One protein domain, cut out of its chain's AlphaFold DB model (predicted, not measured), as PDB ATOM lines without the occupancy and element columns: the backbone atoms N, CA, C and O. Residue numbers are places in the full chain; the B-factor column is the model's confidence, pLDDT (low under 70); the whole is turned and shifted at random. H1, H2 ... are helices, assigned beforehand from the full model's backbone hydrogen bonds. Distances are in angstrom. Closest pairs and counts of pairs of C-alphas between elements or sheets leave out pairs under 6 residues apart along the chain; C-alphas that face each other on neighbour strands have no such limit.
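Overview. This is residues 2 to 69 of the 265 residues of an uncharacterized protein of Oxalobacteraceae bacterium (UniProt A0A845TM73). The longest helix, H3, and H2 form a close helical hairpin, side by side and running opposite ways, and H1 packs on H3 with residues 15 to 23, splaying away from the hairpin toward its own beginning. Together they make a loose-ended up-and-down bundle of three helices, each running against the one before it in the chain, with residues 2 to 11 sticking out past the body. The printed part has 68 residues with three named helices, H1, H2 and H3 in chain order, and no named strand; the class is all helix. It is only just compact, close to loose, with a radius of gyration of the C-alphas of 12.7 A, and its elongated outline spans 43 by 23 by 16 A.

Along the chain. Begin with H3, residues 45 to 65: find C-alpha 45 at (202.596, 183.992, 151.850), and from there the helix runs 30.3 A to C-alpha 65 at (207.189, 191.816, 122.958). Before it stands H2, residues 27 to 41, 21.4 A from first to last C-alpha. Go back to C-alpha 6 at (186.851, 187.426, 150.664) for H1, residues 6 to 23, which is 25.3 A long and has a kink of 28 degrees near residue 17.

Arrangement. Start at H3 and look to H2: they touch, closest at the C-alphas of Gly 40 and Thr 48, 4.7 A apart. Their lines stand at a shallow tilt of 9 degrees, opposite ways, and they form a helical hairpin. H1 touches H3 with residues 15 to 23 alone; the closest C-alphas are those of Val 19 and Ala 59, at 5.4 A. These two run the same way at a shallow tilt of 31 degrees. H1 and H2 touch only at the corner by their link, with the C-alphas of Ile 23 and Arg 30 closest at 4.9 A; they run opposite ways at a shallow tilt of 28 degrees. In the backbones of H2 and H3 you will find every O i to N i+4 pair within hydrogen-bond range, and in H1 13 of 14.

Size, cuts and confidence. Look for the two C-alphas farthest apart at Pro 2 and Gly 67, 43.0 A from each other. Residues 2 to 11, of which 6 to 11 belong to H1, stand free; the body without them spans 36 by 20 by 14 A. The printed part has no cut, and both links, H1 to H2 and H2 to H3, are tight, with 3 residues each. In the B-factor column the mean pLDDT of the printed part is 81.9, and it is under 70 at residues 2 to 4 and 42 to 46.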
ATOM      1  N   PRO A   2     194.889 182.059 159.871       45.94
ATOM      2  CA  PRO A   2     194.258 183.350 159.632       45.94
ATOM      3  C   PRO A   2     193.325 183.211 158.423       45.94
ATOM      4  O   PRO A   2     193.772 182.750 157.373       45.94
ATOM      5  N   ASP A   3     192.050 183.561 158.596       51.00
ATOM      6  CA  ASP A   3     191.059 183.590 157.518       51.00
ATOM      7  C   ASP A   3     191.556 184.511 156.400       51.00
ATOM      8  O   ASP A   3     191.847 185.688 156.628       51.00
ATOM      9  N   ILE A   4     191.681 183.971 155.188       60.09
ATOM     10  CA  ILE A   4     191.847 184.804 153.999       60.09
ATOM     11  C   ILE A   4     190.489 185.459 153.774       60.09
ATOM     12  O   ILE A   4     189.499 184.780 153.508       60.09
ATOM     13  N   THR A   5     190.432 186.778 153.923       73.81
ATOM     14  CA  THR A   5     189.198 187.533 153.718       73.81
ATOM     15  C   THR A   5     188.749 187.409 152.260       73.81
ATOM     16  O   THR A   5     189.569 187.327 151.344       73.81
ATOM     17  N   THR A   6     187.435 187.422 152.019       75.88
ATOM     18  CA  THR A   6     186.851 187.426 150.664       75.88
ATOM     19  C   THR A   6     187.441 188.538 149.787       75.88
ATOM     20  O   THR A   6     187.641 188.350 148.593       75.88
ATOM     21  N   GLU A   7     187.790 189.670 150.395       74.00
ATOM     22  CA  GLU A   7     188.467 190.794 149.749       74.00
ATOM     23  C   GLU A   7     189.840 190.411 149.176       74.00
ATOM     24  O   GLU A   7     190.111 190.690 148.011       74.00
ATOM     25  N   LYS A   8     190.666 189.678 149.936       71.94
ATOM     26  CA  LYS A   8     191.990 189.243 149.471       71.94
ATOM     27  C   LYS A   8     191.901 188.192 148.358       71.94
ATOM     28  O   LYS A   8     192.725 188.185 147.448       71.94
ATOM     29  N   LEU A   9     190.885 187.327 148.385       75.56
ATOM     30  CA  LEU A   9     190.622 186.401 147.275       75.56
ATOM     31  C   LEU A   9     190.191 187.137 146.002       75.56
ATOM     32  O   LEU A   9     190.651 186.786 144.916       75.56
ATOM     33  N   ASN A  10     189.354 188.169 146.129       80.81
ATOM     34  CA  ASN A  10     188.938 188.995 144.994       80.81
ATOM     35  C   ASN A  10     190.124 189.758 144.384       80.81
ATOM     36  O   ASN A  10     190.246 189.814 143.163       80.81
ATOM     37  N   GLU A  11     191.019 190.290 145.219       79.31
ATOM     38  CA  GLU A  11     192.247 190.959 144.778       79.31
ATOM     39  C   GLU A  11     193.162 190.009 143.990       79.31
ATOM     40  O   GLU A  11     193.527 190.299 142.850       79.31
ATOM     41  N   ILE A  12     193.472 188.835 144.551       78.88
ATOM     42  CA  ILE A  12     194.288 187.813 143.877       78.88
ATOM     43  C   ILE A  12     193.627 187.379 142.562       78.88
ATOM     44  O   ILE A  12     194.303 187.237 141.543       78.88
ATOM     45  N   SER A  13     192.304 187.199 142.559       82.12
ATOM     46  CA  SER A  13     191.555 186.822 141.360       82.12
ATOM     47  C   SER A  13     191.638 187.887 140.262       82.12
ATOM     48  O   SER A  13     191.854 187.529 139.106       82.12
ATOM     49  N   ALA A  14     191.527 189.174 140.600       82.25
ATOM     50  CA  ALA A  14     191.641 190.268 139.635       82.25
ATOM     51  C   ALA A  14     193.048 190.353 139.017       82.25
ATOM     52  O   ALA A  14     193.189 190.487 137.798       82.25
ATOM     53  N   ARG A  15     194.091 190.201 139.842       82.81
ATOM     54  CA  ARG A  15     195.493 190.157 139.395       82.81
ATOM     55  C   ARG A  15     195.740 188.991 138.442       82.81
ATOM     56  O   ARG A  15     196.209 189.175 137.317       82.81
ATOM     57  N   LEU A  16     195.302 187.792 138.832       83.56
ATOM     58  CA  LEU A  16     195.392 186.598 137.992       83.56
ATOM     59  C   LEU A  16     194.581 186.713 136.701       83.56
ATOM     60  O   LEU A  16     194.998 186.158 135.688       83.56
ATOM     61  N   HIS A  17     193.456 187.429 136.689       84.69
ATOM     62  CA  HIS A  17     192.687 187.651 135.464       84.69
ATOM     63  C   HIS A  17     193.509 188.401 134.403       84.69
ATOM     64  O   HIS A  17     193.430 188.082 133.215       84.69
ATOM     65  N   THR A  18     194.328 189.371 134.814       77.19
ATOM     66  CA  THR A  18     195.216 190.102 133.895       77.19
ATOM     67  C   THR A  18     196.260 189.171 133.279       77.19
ATOM     68  O   THR A  18     196.463 189.201 132.068       77.19
ATOM     69  N   VAL A  19     196.860 188.293 134.087       85.12
ATOM     70  CA  VAL A  19     197.861 187.317 133.628       85.12
ATOM     71  C   VAL A  19     197.219 186.261 132.719       85.12
ATOM     72  O   VAL A  19     197.667 186.025 131.600       85.12
ATOM     73  N   THR A  20     196.135 185.633 133.177       84.69
ATOM     74  CA  THR A  20     195.471 184.512 132.485       84.69
ATOM     75  C   THR A  20     194.848 184.890 131.151       84.69
ATOM     76  O   THR A  20     194.800 184.040 130.257       84.69
ATOM     77  N   ARG A  21     194.445 186.155 130.972       83.19
ATOM     78  CA  ARG A  21     193.999 186.661 129.671       83.19
ATOM     79  C   ARG A  21     195.064 186.448 128.598       83.19
ATOM     80  O   ARG A  21     194.703 186.095 127.486       83.19
ATOM     81  N   ASP A  22     196.346 186.580 128.922       81.88
ATOM     82  CA  ASP A  22     197.405 186.618 127.908       81.88
ATOM     83  C   ASP A  22     198.139 185.264 127.766       81.88
ATOM     84  O   ASP A  22     198.738 184.986 126.729       81.88
ATOM     85  N   ILE A  23     198.008 184.358 128.748       87.31
ATOM     86  CA  ILE A  23     198.638 183.016 128.761       87.31
ATOM     87  C   ILE A  23     198.280 182.163 127.533       87.31
ATOM     88  O   ILE A  23     199.093 181.364 127.069       87.31
ATOM     89  N   HIS A  24     197.057 182.279 127.009       83.06
ATOM     90  CA  HIS A  24     196.633 181.465 125.864       83.06
ATOM     91  C   HIS A  24     197.240 181.933 124.533       83.06
ATOM     92  O   HIS A  24     197.263 181.160 123.576       83.06
ATOM     93  N   LEU A  25     197.736 183.172 124.482       84.44
ATOM     94  CA  LEU A  25     198.326 183.788 123.294       84.44
ATOM     95  C   LEU A  25     199.834 183.521 123.182       84.44
ATOM     96  O   LEU A  25     200.395 183.677 122.102       84.44
ATOM     97  N   ASP A  26     200.486 183.113 124.275       87.12
ATOM     98  CA  ASP A  26     201.939 182.959 124.346       87.12
ATOM     99  C   ASP A  26     202.343 181.674 125.116       87.12
ATOM    100  O   ASP A  26     202.231 181.601 126.346       87.12
ATOM    101  N   PRO A  27     202.821 180.627 124.410       88.44
ATOM    102  CA  PRO A  27     203.291 179.388 125.029       88.44
ATOM    103  C   PRO A  27     204.495 179.552 125.971       88.44
ATOM    104  O   PRO A  27     204.609 178.771 126.923       88.44
ATOM    105  N   GLU A  28     205.371 180.532 125.725       89.12
ATOM    106  CA  GLU A  28     206.507 180.831 126.605       89.12
ATOM    107  C   GLU A  28     205.989 181.440 127.909       89.12
ATOM    108  O   GLU A  28     206.308 180.935 128.985       89.12
ATOM    109  N   LEU A  29     205.092 182.432 127.814       90.44
ATOM    110  CA  LEU A  29     204.424 183.025 128.978       90.44
ATOM    111  C   LEU A  29     203.706 181.962 129.815       90.44
ATOM    112  O   LEU A  29     203.806 181.961 131.038       90.44
ATOM    113  N   ARG A  30     203.003 181.025 129.172       91.56
ATOM    114  CA  ARG A  30     202.329 179.920 129.870       91.56
ATOM    115  C   ARG A  30     203.297 179.064 130.683       91.56
ATOM    116  O   ARG A  30     202.983 178.711 131.817       91.56
ATOM    117  N   SER A  31     204.439 178.714 130.097       90.62
ATOM    118  CA  SER A  31     205.465 177.913 130.772       90.62
ATOM    119  C   SER A  31     206.071 178.679 131.947       90.62
ATOM    120  O   SER A  31     206.224 178.123 133.034       90.62
ATOM    121  N   GLU A  32     206.337 179.970 131.754       90.06
ATOM    122  CA  GLU A  32     206.909 180.836 132.780       90.06
ATOM    123  C   GLU A  32     205.946 181.071 133.951       90.06
ATOM    124  O   GLU A  32     206.321 180.908 135.112       90.06
ATOM    125  N   VAL A  33     204.669 181.348 133.676       91.00
ATOM    126  CA  VAL A  33     203.642 181.478 134.721       91.00
ATOM    127  C   VAL A  33     203.472 180.167 135.490       91.00
ATOM    128  O   VAL A  33     203.350 180.192 136.714       91.00
ATOM    129  N   ALA A  34     203.510 179.014 134.813       89.06
ATOM    130  CA  ALA A  34     203.458 177.718 135.488       89.06
ATOM    131  C   ALA A  34     204.665 177.507 136.420       89.06
ATOM    132  O   ALA A  34     204.487 177.066 137.557       89.06
ATOM    133  N   ARG A  35     205.876 177.870 135.977       90.50
ATOM    134  CA  ARG A  35     207.098 177.827 136.796       90.50
ATOM    135  C   ARG A  35     206.970 178.712 138.039       90.50
ATOM    136  O   ARG A  35     207.151 178.222 139.153       90.50
ATOM    137  N   LEU A  36     206.587 179.978 137.860       88.62
ATOM    138  CA  LEU A  36     206.394 180.943 138.947       88.62
ATOM    139  C   LEU A  36     205.315 180.490 139.942       88.62
ATOM    140  O   LEU A  36     205.461 180.679 141.149       88.62
ATOM    141  N   ALA A  37     204.241 179.859 139.457       86.25
ATOM    142  CA  ALA A  37     203.171 179.347 140.310       86.25
ATOM    143  C   ALA A  37     203.667 178.203 141.198       86.25
ATOM    144  O   ALA A  37     203.387 178.192 142.396       86.25
ATOM    145  N   MET A  38     204.447 177.272 140.641       85.25
ATOM    146  CA  MET A  38     205.054 176.190 141.421       85.25
ATOM    147  C   MET A  38     205.993 176.728 142.507       85.25
ATOM    148  O   MET A  38     205.941 176.260 143.644       85.25
ATOM    149  N   GLU A  39     206.802 177.744 142.205       80.31
ATOM    150  CA  GLU A  39     207.679 178.385 143.195       80.31
ATOM    151  C   GLU A  39     206.886 179.053 144.325       80.31
ATOM    152  O   GLU A  39     207.212 178.869 145.504       80.31
ATOM    153  N   GLY A  40     205.798 179.747 143.985       75.25
ATOM    154  CA  GLY A  40     204.915 180.401 144.951       75.25
ATOM    155  C   GLY A  40     204.185 179.433 145.889       75.25
ATOM    156  O   GLY A  40     203.880 179.807 147.020       75.25
ATOM    157  N   LEU A  41     203.936 178.188 145.462       74.81
ATOM    158  CA  LEU A  41     203.261 177.153 146.264       74.81
ATOM    159  C   LEU A  41     204.161 176.500 147.320       74.81
ATOM    160  O   LEU A  41     203.660 175.894 148.267       74.81
ATOM    161  N   THR A  42     205.481 176.589 147.166       66.94
ATOM    162  CA  THR A  42     206.422 175.865 148.037       66.94
ATOM    163  C   THR A  42     206.764 176.605 149.330       66.94
ATOM    164  O   THR A  42     207.399 176.020 150.202       66.94
ATOM    165  N   ASN A  43     206.366 177.875 149.490       58.12
ATOM    166  CA  ASN A  43     206.864 178.730 150.571       58.12
ATOM    167  C   ASN A  43     205.830 179.753 151.102       58.12
ATOM    168  O   ASN A  43     204.712 179.838 150.610       58.12
ATOM    169  N   CYS A  44     206.205 180.507 152.145       65.00
ATOM    170  CA  CYS A  44     205.383 181.484 152.878       65.00
ATOM    171  C   CYS A  44     204.629 182.517 152.003       65.00
ATOM    172  O   CYS A  44     205.037 182.835 150.891       65.00
ATOM    173  N   THR A  45     203.551 183.096 152.550       63.59
ATOM    174  CA  THR A  45     202.596 183.992 151.850       63.59
ATOM    175  C   THR A  45     203.221 185.155 151.061       63.59
ATOM    176  O   THR A  45     202.720 185.484 149.993       63.59
ATOM    177  N   ASP A  46     204.315 185.767 151.527       66.25
ATOM    178  CA  ASP A  46     204.958 186.884 150.807       66.25
ATOM    179  C   ASP A  46     205.616 186.435 149.500       66.25
ATOM    180  O   ASP A  46     205.699 187.200 148.542       66.25
ATOM    181  N   ARG A  47     206.015 185.163 149.409       75.31
ATOM    182  CA  ARG A  47     206.453 184.582 148.138       75.31
ATOM    183  C   ARG A  47     205.293 184.388 147.175       75.31
ATOM    184  O   ARG A  47     205.512 184.487 145.977       75.31
ATOM    185  N   THR A  48     204.068 184.182 147.660       79.00
ATOM    186  CA  THR A  48     202.884 184.184 146.792       79.00
ATOM    187  C   THR A  48     202.662 185.566 146.182       79.00
ATOM    188  O   THR A  48     202.526 185.662 144.966       79.00
ATOM    189  N   ASP A  49     202.695 186.632 146.989       79.19
ATOM    190  CA  ASP A  49     202.519 188.008 146.498       79.19
ATOM    191  C   ASP A  49     203.666 188.420 145.545       79.19
ATOM    192  O   ASP A  49     203.416 189.022 144.500       79.19
ATOM    193  N   PHE A  50     204.906 188.006 145.836       83.62
ATOM    194  CA  PHE A  50     206.061 188.169 144.943       83.62
ATOM    195  C   PHE A  50     205.909 187.415 143.615       83.62
ATOM    196  O   PHE A  50     206.125 187.992 142.553       83.62
ATOM    197  N   CYS A  51     205.521 186.137 143.647       86.56
ATOM    198  CA  CYS A  51     205.311 185.346 142.436       86.56
ATOM    199  C   CYS A  51     204.156 185.896 141.592       86.56
ATOM    200  O   CYS A  51     204.276 185.913 140.372       86.56
ATOM    201  N   LEU A  52     203.077 186.392 142.209       86.12
ATOM    202  CA  LEU A  52     202.003 187.085 141.491       86.12
ATOM    203  C   LEU A  52     202.519 188.341 140.781       86.12
ATOM    204  O   LEU A  52     202.213 188.531 139.608       86.12
ATOM    205  N   GLY A  53     203.353 189.147 141.449       87.12
ATOM    206  CA  GLY A  53     203.999 190.303 140.823       87.12
ATOM    207  C   GLY A  53     204.862 189.915 139.621       87.12
ATOM    208  O   GLY A  53     204.714 190.489 138.547       87.12
ATOM    209  N   GLN A  54     205.678 188.866 139.755       88.94
ATOM    210  CA  GLN A  54     206.486 188.358 138.641       88.94
ATOM    211  C   GLN A  54     205.637 187.832 137.474       88.94
ATOM    212  O   GLN A  54     206.018 187.980 136.315       88.94
ATOM    213  N   MET A  55     204.476 187.230 137.744       91.00
ATOM    214  CA  MET A  55     203.553 186.799 136.688       91.00
ATOM    215  C   MET A  55     202.947 187.991 135.938       91.00
ATOM    216  O   MET A  55     202.776 187.922 134.720       91.00
ATOM    217  N   GLU A  56     202.622 189.076 136.642       90.31
ATOM    218  CA  GLU A  56     202.136 190.323 136.037       90.31
ATOM    219  C   GLU A  56     203.223 190.988 135.186       90.31
ATOM    220  O   GLU A  56     202.944 191.399 134.058       90.31
ATOM    221  N   ASP A  57     204.463 191.033 135.685       90.81
ATOM    222  CA  ASP A  57     205.633 191.503 134.935       90.81
ATOM    223  C   ASP A  57     205.828 190.668 133.660       90.81
ATOM    224  O   ASP A  57     205.967 191.225 132.569       90.81
ATOM    225  N   ALA A  58     205.761 189.335 133.758       91.19
ATOM    226  CA  ALA A  58     205.890 188.432 132.614       91.19
ATOM    227  C   ALA A  58     204.769 188.631 131.579       91.19
ATOM    228  O   ALA A  58     205.033 188.685 130.375       91.19
ATOM    229  N   ALA A  59     203.519 188.786 132.025       90.38
ATOM    230  CA  ALA A  59     202.385 189.048 131.139       90.38
ATOM    231  C   ALA A  59     202.505 190.414 130.441       90.38
ATOM    232  O   ALA A  59     202.196 190.542 129.252       90.38
ATOM    233  N   LEU A  60     202.988 191.441 131.149       90.94
ATOM    234  CA  LEU A  60     203.312 192.733 130.550       90.94
ATOM    235  C   LEU A  60     204.437 192.592 129.516       90.94
ATOM    236  O   LEU A  60     204.232 192.972 128.369       90.94
ATOM    237  N   LEU A  61     205.570 191.977 129.862       91.88
ATOM    238  CA  LEU A  61     206.688 191.756 128.935       91.88
ATOM    239  C   LEU A  61     206.263 190.995 127.675       91.88
ATOM    240  O   LEU A  61     206.697 191.344 126.576       91.88
ATOM    241  N   SER A  62     205.388 189.995 127.809       91.06
ATOM    242  CA  SER A  62     204.818 189.266 126.671       91.06
ATOM    243  C   SER A  62     204.025 190.196 125.739       91.06
ATOM    244  O   SER A  62     204.268 190.192 124.532       91.06
ATOM    245  N   ARG A  63     203.150 191.062 126.279       90.00
ATOM    246  CA  ARG A  63     202.422 192.086 125.498       90.00
ATOM    247  C   ARG A  63     203.362 193.063 124.796       90.00
ATOM    248  O   ARG A  63     203.243 193.260 123.589       90.00
ATOM    249  N   LEU A  64     204.337 193.611 125.526       92.75
ATOM    250  CA  LEU A  64     205.342 194.531 124.980       92.75
ATOM    251  C   LEU A  64     206.114 193.874 123.825       92.75
ATOM    252  O   LEU A  64     206.297 194.463 122.766       92.75
ATOM    253  N   THR A  65     206.481 192.600 123.983       91.56
ATOM    254  CA  THR A  65     207.189 191.816 122.958       91.56
ATOM    255  C   THR A  65     206.331 191.558 121.715       91.56
ATOM    256  O   THR A  65     206.869 191.299 120.639       91.56
ATOM    257  N   ARG A  66     204.998 191.591 121.799       89.25
ATOM    258  CA  ARG A  66     204.128 191.434 120.621       89.25
ATOM    259  C   ARG A  66     203.984 192.712 119.791       89.25
ATOM    260  O   ARG A  66     203.443 192.620 118.695       89.25
ATOM    261  N   GLY A  67     204.519 193.845 120.254       85.38
ATOM    262  CA  GLY A  67     204.467 195.117 119.526       85.38
ATOM    263  C   GLY A  67     203.094 195.785 119.588       85.38
ATOM    264  O   GLY A  67     202.681 196.441 118.641       85.38
ATOM    265  N   GLU A  68     202.357 195.585 120.686       82.62
ATOM    266  CA  GLU A  68     201.005 196.136 120.884       82.62
ATOM    267  C   GLU A  68     200.995 197.627 121.288       82.62
ATOM    268  O   GLU A  68     199.923 198.187 121.508       82.62
ATOM    269  N   ILE A  69     202.163 198.263 121.404       89.00
ATOM    270  CA  ILE A  69     202.331 199.649 121.861       89.00
ATOM    271  C   ILE A  69     203.293 200.417 120.951       89.00
ATOM    272  O   ILE A  69     204.079 199.804 120.224       89.00
TER     273      ILE A  69